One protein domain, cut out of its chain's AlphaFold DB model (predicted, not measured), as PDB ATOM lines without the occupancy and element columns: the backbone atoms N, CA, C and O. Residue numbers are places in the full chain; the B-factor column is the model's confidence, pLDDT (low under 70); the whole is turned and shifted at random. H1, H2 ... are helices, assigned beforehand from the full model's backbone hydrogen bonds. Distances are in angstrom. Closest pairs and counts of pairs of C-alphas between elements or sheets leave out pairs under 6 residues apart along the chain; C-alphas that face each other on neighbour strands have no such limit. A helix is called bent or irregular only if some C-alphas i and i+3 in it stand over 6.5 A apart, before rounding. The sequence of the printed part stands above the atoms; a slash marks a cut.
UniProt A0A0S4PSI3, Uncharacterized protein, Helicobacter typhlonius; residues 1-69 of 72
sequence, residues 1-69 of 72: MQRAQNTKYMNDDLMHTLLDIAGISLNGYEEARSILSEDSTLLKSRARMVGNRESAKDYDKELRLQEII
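This is residues 1 to 69 of the 72 residues of an uncharacterized protein of Helicobacter typhlonius (UniProt A0A0S4PSI3). Three helices that stay apart are strung along a flat, loose model: H1 lies towards one end, with the loop of residues 23 to 40 folding back beside it, H2 follows, and residues 62 to 69 of H3 stick out at the other end. Between H2 and H3 the chain makes a narrow loop, paired antiparallel at residues 49 to 50 with 57 to 58. The 69 printed residues hold H1, H2 and H3 in that order and no named strand; the class is all helix, with 28 residues in named elements, under half. The radius of gyration of the C-alphas is 13.8 A, and the spans are 43 by 31 by 16 A.

H1, residues 11 to 22, H2, residues 41 to 45, and H3, residues 59 to 69, are apart from one another, with no C-alphas of two helices within 8 A. Every O i to N i+4 pair is within hydrogen-bond range in H2 and H3, and 6 of 8 in H1.

H1 begins at C-alpha 11 (78.369, 93.805, 87.185) and is 17.6 A long; it is irregular, with C-alphas 12 and 15 7.2 A apart. H2 measures 6.1 A. H3, 15.3 A, ends at C-alpha 69 (52.611, 99.305, 89.021).

The C-alphas farthest apart, of Leu 26 and Ile 69, are 44.5 A apart. The printed part has no cut. Both links are long, 18 and 13 residues. Residue 1 alone has pLDDT under 70.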
ATOM      1  N   MET A   1      84.217 111.627  83.231       61.59
ATOM      2  CA  MET A   1      83.116 110.968  83.976       61.59
ATOM      3  C   MET A   1      81.723 111.160  83.370       61.59
ATOM      4  O   MET A   1      80.921 110.254  83.522       61.59
ATOM      5  N   GLN A   2      81.419 112.250  82.644       73.25
ATOM      6  CA  GLN A   2      80.117 112.414  81.958       73.25
ATOM      7  C   GLN A   2      79.715 111.223  81.065       73.25
ATOM      8  O   GLN A   2      78.543 110.878  81.023       73.25
ATOM      9  N   ARG A   3      80.679 110.551  80.416       73.25
ATOM     10  CA  ARG A   3      80.434 109.385  79.542       73.25
ATOM     11  C   ARG A   3      79.778 108.186  80.254       73.25
ATOM     12  O   ARG A   3      79.024 107.448  79.631       73.25
ATOM     13  N   ALA A   4      80.025 108.020  81.553       83.81
ATOM     14  CA  ALA A   4      79.469 106.920  82.343       83.81
ATOM     15  C   ALA A   4      78.051 107.210  82.869       83.81
ATOM     16  O   ALA A   4      77.355 106.305  83.325       83.81
ATOM     17  N   GLN A   5      77.615 108.471  82.837       85.75
ATOM     18  CA  GLN A   5      76.316 108.854  83.381       85.75
ATOM     19  C   GLN A   5      75.185 108.292  82.519       85.75
ATOM     20  O   GLN A   5      75.201 108.424  81.299       85.75
ATOM     21  N   ASN A   6      74.180 107.700  83.173       84.62
ATOM     22  CA  ASN A   6      72.994 107.112  82.538       84.62
ATOM     23  C   ASN A   6      73.296 106.012  81.500       84.62
ATOM     24  O   ASN A   6      72.417 105.633  80.723       84.62
ATOM     25  N   THR A   7      74.519 105.479  81.484       89.31
ATOM     26  CA  THR A   7      74.892 104.352  80.630       89.31
ATOM     27  C   THR A   7      74.435 103.058  81.294       89.31
ATOM     28  O   THR A   7      74.670 102.836  82.483       89.31
ATOM     29  N   LYS A   8      73.752 102.199  80.530       91.25
ATOM     30  CA  LYS A   8      73.407 100.851  80.993       91.25
ATOM     31  C   LYS A   8      74.688 100.101  81.334       91.25
ATOM     32  O   LYS A   8      75.649 100.139  80.576       91.25
ATOM     33  N   TYR A   9      74.684  99.418  82.467       93.56
ATOM     34  CA  TYR A   9      75.861  98.727  82.960       93.56
ATOM     35  C   TYR A   9      75.461  97.485  83.747       93.56
ATOM     36  O   TYR A   9      74.406  97.474  84.394       93.56
ATOM     37  N   MET A  10      76.294  96.450  83.681       92.88
ATOM     38  CA  MET A  10      76.128  95.220  84.445       92.88
ATOM     39  C   MET A  10      77.403  94.866  85.205       92.88
ATOM     40  O   MET A  10      78.510  95.210  84.803       92.88
ATOM     41  N   ASN A  11      77.244  94.150  86.318       92.00
ATOM     42  CA  ASN A  11      78.369  93.805  87.185       92.00
ATOM     43  C   ASN A  11      79.369  92.839  86.531       92.00
ATOM     44  O   ASN A  11      80.531  92.839  86.925       92.00
ATOM     45  N   ASP A  12      78.958  92.044  85.535       92.31
ATOM     46  CA  ASP A  12      79.875  91.193  84.764       92.31
ATOM     47  C   ASP A  12      80.882  92.011  83.943       92.31
ATOM     48  O   ASP A  12      81.958  91.511  83.629       92.31
ATOM     49  N   ASP A  13      80.593  93.286  83.673       95.06
ATOM     50  CA  ASP A  13      81.504  94.179  82.961       95.06
ATOM     51  C   ASP A  13      82.553  94.852  83.873       95.06
ATOM     52  O   ASP A  13      83.472  95.518  83.388       95.06
ATOM     53  N   LEU A  14      82.471  94.654  85.199       96.19
ATOM     54  CA  LEU A  14      83.347  95.306  86.183       96.19
ATOM     55  C   LEU A  14      84.832  95.094  85.903       96.19
ATOM     56  O   LEU A  14      85.607  96.047  85.976       96.19
ATOM     57  N   MET A  15      85.224  93.873  85.546       97.06
ATOM     58  CA  MET A  15      86.626  93.571  85.268       97.06
ATOM     59  C   MET A  15      87.152  94.337  84.055       97.06
ATOM     60  O   MET A  15      88.281  94.815  84.096       97.06
ATOM     61  N   HIS A  16      86.340  94.523  83.013       97.06
ATOM     62  CA  HIS A  16      86.738  95.299  81.839       97.06
ATOM     63  C   HIS A  16      86.918  96.776  82.187       97.06
ATOM     64  O   HIS A  16      87.935  97.363  81.841       97.06
ATOM     65  N   THR A  17      85.997  97.350  82.963       96.25
ATOM     66  CA  THR A  17      86.126  98.735  83.439       96.25
ATOM     67  C   THR A  17      87.376  98.940  84.299       96.25
ATOM     68  O   THR A  17      88.064  99.947  84.156       96.25
ATOM     69  N   LEU A  18      87.705  98.003  85.195       96.94
ATOM     70  CA  LEU A  18      88.907  98.114  86.031       96.94
ATOM     71  C   LEU A  18      90.198  98.023  85.208       96.94
ATOM     72  O   LEU A  18      91.147  98.757  85.485       96.94
ATOM     73  N   LEU A  19      90.232  97.146  84.203       97.38
ATOM     74  CA  LEU A  19      91.369  97.012  83.290       97.38
ATOM     75  C   LEU A  19      91.566  98.268  82.436       97.38
ATOM     76  O   LEU A  19      92.698  98.725  82.297       97.38
ATOM     77  N   ASP A  20      90.472  98.859  81.955       95.56
ATOM     78  CA  ASP A  20      90.479 100.129  81.225       95.56
ATOM     79  C   ASP A  20      91.032 101.274  82.094       95.56
ATOM     80  O   ASP A  20      91.989 101.948  81.717       95.56
ATOM     81  N   ILE A  21      90.540 101.414  83.334       95.44
ATOM     82  CA  ILE A  21      91.062 102.399  84.304       95.44
ATOM     83  C   ILE A  21      92.563 102.204  84.555       95.44
ATOM     84  O   ILE A  21      93.301 103.180  84.684       95.44
ATOM     85  N   ALA A  22      93.014 100.953  84.653       96.19
ATOM     86  CA  ALA A  22      94.416 100.625  84.887       96.19
ATOM     87  C   ALA A  22      95.298 100.771  83.631       96.19
ATOM     88  O   ALA A  22      96.522 100.691  83.749       96.19
ATOM     89  N   GLY A  23      94.711 100.955  82.443       95.56
ATOM     90  CA  GLY A  23      95.433 100.948  81.170       95.56
ATOM     91  C   GLY A  23      96.047  99.586  80.826       95.56
ATOM     92  O   GLY A  23      97.074  99.525  80.151       95.56
ATOM     93  N   ILE A  24      95.463  98.489  81.321       95.19
ATOM     94  CA  ILE A  24      95.972  97.126  81.137       95.19
ATOM     95  C   ILE A  24      95.147  96.414  80.065       95.19
ATOM     96  O   ILE A  24      93.941  96.246  80.213       95.19
ATOM     97  N   SER A  25      95.817  95.905  79.030       92.50
ATOM     98  CA  SER A  25      95.212  95.006  78.043       92.50
ATOM     99  C   SER A  25      95.708  93.576  78.256       92.50
ATOM    100  O   SER A  25      96.910  93.331  78.370       92.50
ATOM    101  N   LEU A  26      94.775  92.629  78.334       93.00
ATOM    102  CA  LEU A  26      95.044  91.200  78.499       93.00
ATOM    103  C   LEU A  26      94.110  90.374  77.615       93.00
ATOM    104  O   LEU A  26      93.118  90.881  77.094       93.00
ATOM    105  N   ASN A  27      94.417  89.089  77.434       94.94
ATOM    106  CA  ASN A  27      93.576  88.217  76.621       94.94
ATOM    107  C   ASN A  27      92.170  88.094  77.231       94.94
ATOM    108  O   ASN A  27      92.029  87.718  78.394       94.94
ATOM    109  N   GLY A  28      91.146  88.412  76.440       92.44
ATOM    110  CA  GLY A  28      89.757  88.479  76.889       92.44
ATOM    111  C   GLY A  28      89.327  89.846  77.421       92.44
ATOM    112  O   GLY A  28      88.180  89.978  77.820       92.44
ATOM    113  N   TYR A  29      90.189  90.869  77.421       95.88
ATOM    114  CA  TYR A  29      89.748  92.250  77.625       95.88
ATOM    115  C   TYR A  29      88.903  92.725  76.430       95.88
ATOM    116  O   TYR A  29      89.301  92.575  75.278       95.88
ATOM    117  N   GLU A  30      87.747  93.326  76.717       95.06
ATOM    118  CA  GLU A  30      86.831  93.915  75.746       95.06
ATOM    119  C   GLU A  30      86.586  95.381  76.135       95.06
ATOM    120  O   GLU A  30      85.850  95.660  77.082       95.06
ATOM    121  N   GLU A  31      87.185  96.320  75.401       94.88
ATOM    122  CA  GLU A  31      87.057  97.763  75.666       94.88
ATOM    123  C   GLU A  31      85.596  98.220  75.679       94.88
ATOM    124  O   GLU A  31      85.175  98.909  76.600       94.88
ATOM    125  N   ALA A  32      84.781  97.731  74.739       94.88
ATOM    126  CA  ALA A  32      83.362  98.076  74.623       94.88
ATOM    127  C   ALA A  32      82.502  97.677  75.840       94.88
ATOM    128  O   ALA A  32      81.349  98.102  75.937       94.88
ATOM    129  N   ARG A  33      83.028  96.846  76.753       95.31
ATOM    130  CA  ARG A  33      82.379  96.501  78.025       95.31
ATOM    131  C   ARG A  33      82.741  97.464  79.153       95.31
ATOM    132  O   ARG A  33      82.036  97.509  80.154       95.31
ATOM    133  N   SER A  34      83.796  98.260  79.015       95.56
ATOM    134  CA  SER A  34      84.102  99.307  79.986       95.56
ATOM    135  C   SER A  34      83.043 100.408  79.955       95.56
ATOM    136  O   SER A  34      82.686 100.917  78.892       95.56
ATOM    137  N   ILE A  35      82.594 100.866  81.127       95.50
ATOM    138  CA  ILE A  35      81.697 102.033  81.228       95.50
ATOM    139  C   ILE A  35      82.367 103.342  80.768       95.50
ATOM    140  O   ILE A  35      81.692 104.358  80.575       95.50
ATOM    141  N   LEU A  36      83.694 103.336  80.623       94.06
ATOM    142  CA  LEU A  36      84.490 104.468  80.154       94.06
ATOM    143  C   LEU A  36      84.819 104.395  78.656       94.06
ATOM    144  O   LEU A  36      85.358 105.375  78.134       94.06
ATOM    145  N   SER A  37      84.430 103.302  77.983       92.56
ATOM    146  CA  SER A  37      84.616 103.090  76.545       92.56
ATOM    147  C   SER A  37      84.180 104.300  75.724       92.56
ATOM    148  O   SER A  37      83.144 104.927  75.993       92.56
ATOM    149  N   GLU A  38      84.948 104.615  74.681       91.50
ATOM    150  CA  GLU A  38      84.561 105.645  73.717       91.50
ATOM    151  C   GLU A  38      83.330 105.216  72.908       91.50
ATOM    152  O   GLU A  38      82.461 106.043  72.611       91.50
ATOM    153  N   ASP A  39      83.209 103.914  72.635       91.25
ATOM    154  CA  ASP A  39      82.031 103.306  72.031       91.25
ATOM    155  C   ASP A  39      81.163 102.611  73.091       91.25
ATOM    156  O   ASP A  39      81.495 101.555  73.631       91.25
ATOM    157  N   SER A  40      79.999 103.203  73.362       88.31
ATOM    158  CA  SER A  40      79.004 102.691  74.317       88.31
ATOM    159  C   SER A  40      77.882 101.882  73.653       88.31
ATOM    160  O   SER A  40      76.895 101.544  74.312       88.31
ATOM    161  N   THR A  41      77.990 101.580  72.355       91.69
ATOM    162  CA  THR A  41      76.947 100.890  71.577       91.69
ATOM    163  C   THR A  41      76.612  99.523  72.166       91.69
ATOM    164  O   THR A  41      75.433  99.188  72.316       91.69
ATOM    165  N   LEU A  42      77.630  98.759  72.574       93.44
ATOM    166  CA  LEU A  42      77.444  97.457  73.214       93.44
ATOM    167  C   LEU A  42      76.652  97.593  74.521       93.44
ATOM    168  O   LEU A  42      75.600  96.976  74.674       93.44
ATOM    169  N   LEU A  43      77.115  98.454  75.429       92.56
ATOM    170  CA  LEU A  43      76.483  98.674  76.732       92.56
ATOM    171  C   LEU A  43      75.026  99.140  76.610       92.56
ATOM    172  O   LEU A  43      74.157  98.665  77.335       92.56
ATOM    173  N   LYS A  44      74.730 100.035  75.662       90.25
ATOM    174  CA  LYS A  44      73.375 100.577  75.458       90.25
ATOM    175  C   LYS A  44      72.399  99.568  74.853       90.25
ATOM    176  O   LYS A  44      71.205  99.629  75.157       90.25
ATOM    177  N   SER A  45      72.886  98.679  73.991       90.56
ATOM    178  CA  SER A  45      72.053  97.711  73.266       90.56
ATOM    179  C   SER A  45      71.833  96.407  74.034       90.56
ATOM    180  O   SER A  45      70.785  95.780  73.875       90.56
ATOM    181  N   ARG A  46      72.783  96.003  74.886       90.88
ATOM    182  CA  ARG A  46      72.707  94.744  75.633       90.88
ATOM    183  C   ARG A  46      71.581  94.783  76.672       90.88
ATOM    184  O   ARG A  46      71.469  95.726  77.454       90.88
ATOM    185  N   ALA A  47      70.753  93.739  76.690       91.12
ATOM    186  CA  ALA A  47      69.761  93.541  77.744       91.12
ATOM    187  C   ALA A  47      70.469  93.228  79.066       91.12
ATOM    188  O   ALA A  47      71.411  92.429  79.095       91.12
ATOM    189  N   ARG A  48      70.019  93.853  80.160       92.38
ATOM    190  CA  ARG A  48      70.607  93.616  81.477       92.38
ATOM    191  C   ARG A  48      70.002  92.363  82.098       92.38
ATOM    192  O   ARG A  48      68.882  92.408  82.589       92.38
ATOM    193  N   MET A  49      70.715  91.242  82.052       92.56
ATOM    194  CA  MET A  49      70.209  89.965  82.556       92.56
ATOM    195  C   MET A  49      70.555  89.777  84.035       92.56
ATOM    196  O   MET A  49      71.700  89.965  84.439       92.56
ATOM    197  N   VAL A  50      69.574  89.377  84.843       88.88
ATOM    198  CA  VAL A  50      69.732  89.078  86.275       88.88
ATOM    199  C   VAL A  50      69.210  87.680  86.593       88.88
ATOM    200  O   VAL A  50      68.243  87.228  85.988       88.88
ATOM    201  N   GLY A  51      69.828  86.996  87.555       88.25
ATOM    202  CA  GLY A  51      69.483  85.618  87.918       88.25
ATOM    203  C   GLY A  51      70.422  84.576  87.309       88.25
ATOM    204  O   GLY A  51      71.377  84.898  86.604       88.25
ATOM    205  N   ASN A  52      70.177  83.308  87.632       86.62
ATOM    206  CA  ASN A  52      70.949  82.189  87.091       86.62
ATOM    207  C   ASN A  52      70.379  81.740  85.730       86.62
ATOM    208  O   ASN A  52      69.336  82.219  85.300       86.62
ATOM    209  N   ARG A  53      71.036  80.793  85.048       84.69
ATOM    210  CA  ARG A  53      70.634  80.333  83.703       84.69
ATOM    211  C   ARG A  53      69.174  79.866  83.604       84.69
ATOM    212  O   ARG A  53      68.562  80.035  82.556       84.69
ATOM    213  N   GLU A  54      68.632  79.290  84.671       89.56
ATOM    214  CA  GLU A  54      67.267  78.745  84.718       89.56
ATOM    215  C   GLU A  54      66.215  79.805  85.078       89.56
ATOM    216  O   GLU A  54      65.029  79.608  84.833       89.56
ATOM    217  N   SER A  55      66.642  80.939  85.639       89.56
ATOM    218  CA  SER A  55      65.772  82.013  86.139       89.56
ATOM    219  C   SER A  55      66.168  83.397  85.619       89.56
ATOM    220  O   SER A  55      65.839  84.409  86.237       89.56
ATOM    221  N   ALA A  56      66.884  83.452  84.491       90.00
ATOM    222  CA  ALA A  56      67.399  84.692  83.932       90.00
ATOM    223  C   ALA A  56      66.245  85.615  83.513       90.00
ATOM    224  O   ALA A  56      65.413  85.258  82.677       90.00
ATOM    225  N   LYS A  57      66.218  86.820  84.078       92.25
ATOM    226  CA  LYS A  57      65.239  87.869  83.787       92.25
ATOM    227  C   LYS A  57      65.916  89.080  83.170       92.25
ATOM    228  O   LYS A  57      67.065  89.381  83.477       92.25
ATOM    229  N   ASP A  58      65.173  89.789  82.334       93.31
ATOM    230  CA  ASP A  58      65.584  91.075  81.776       93.31
ATOM    231  C   ASP A  58      65.242  92.191  82.775       93.31
ATOM    232  O   ASP A  58      64.073  92.537  82.969       93.31
ATOM    233  N   TYR A  59      66.268  92.743  83.421       92.19
ATOM    234  CA  TYR A  59      66.156  93.810  84.412       92.19
ATOM    235  C   TYR A  59      65.433  95.042  83.862       92.19
ATOM    236  O   TYR A  59      64.646  95.649  84.582       92.19
ATOM    237  N   ASP A  60      65.660  95.412  82.596       90.69
ATOM    238  CA  ASP A  60      65.050  96.616  82.021       90.69
ATOM    239  C   ASP A  60      63.527  96.457  81.891       90.69
ATOM    240  O   ASP A  60      62.774  97.410  82.103       90.69
ATOM    241  N   LYS A  61      63.063  95.242  81.575       92.06
ATOM    242  CA  LYS A  61      61.628  94.926  81.511       92.06
ATOM    243  C   LYS A  61      60.990  94.898  82.894       92.06
ATOM    244  O   LYS A  61      59.915  95.469  83.066       92.06
ATOM    245  N   GLU A  62      61.649  94.267  83.863       91.38
ATOM    246  CA  GLU A  62      61.167  94.192  85.248       91.38
ATOM    247  C   GLU A  62      61.068  95.587  85.880       91.38
ATOM    248  O   GLU A  62      60.048  95.918  86.481       91.38
ATOM    249  N   LEU A  63      62.078  96.440  85.677       87.25
ATOM    250  CA  LEU A  63      62.069  97.818  86.171       87.25
ATOM    251  C   LEU A  63      60.896  98.613  85.584       87.25
ATOM    252  O   LEU A  63      60.149  99.250  86.322       87.25
ATOM    253  N   ARG A  64      60.678  98.524  84.266       86.88
ATOM    254  CA  ARG A  64      59.552  99.201  83.606       86.88
ATOM    255  C   ARG A  64      58.199  98.729  84.145       86.88
ATOM    256  O   ARG A  64      57.291  99.541  84.292       86.88
ATOM    257  N   LEU A  65      58.052  97.434  84.426       87.56
ATOM    258  CA  LEU A  65      56.832  96.890  85.022       87.56
ATOM    259  C   LEU A  65      56.598  97.461  86.429       87.56
ATOM    260  O   LEU A  65      55.487  97.887  86.734       87.56
ATOM    261  N   GLN A  66      57.642  97.533  87.258       84.38
ATOM    262  CA  GLN A  66      57.563  98.125  88.598       84.38
ATOM    263  C   GLN A  66      57.183  99.609  88.556       84.38
ATOM    264  O   GLN A  66      56.374 100.059  89.367       84.38
ATOM    265  N   GLU A  67      57.721 100.369  87.601       87.81
ATOM    266  CA  GLU A  67      57.380 101.783  87.411       87.81
ATOM    267  C   GLU A  67      55.923 102.000  86.994       87.81
ATOM    268  O   GLU A  67      55.350 103.032  87.338       87.81
ATOM    269  N   ILE A  68      55.333 101.065  86.241       88.12
ATOM    270  CA  ILE A  68      53.911 101.104  85.875       88.12
ATOM    271  C   ILE A  68      53.060 100.813  87.110       88.12
ATOM    272  O   ILE A  68      52.209 101.626  87.453       88.12
ATOM    273  N   ILE A  69      53.350  99.715  87.817       86.25
ATOM    274  CA  ILE A  69      52.611  99.305  89.021       86.25
ATOM    275  C   ILE A  69      52.659 100.391  90.102       86.25
ATOM    276  O   ILE A  69      51.668 100.638  90.768       86.25
TER     277      ILE A  69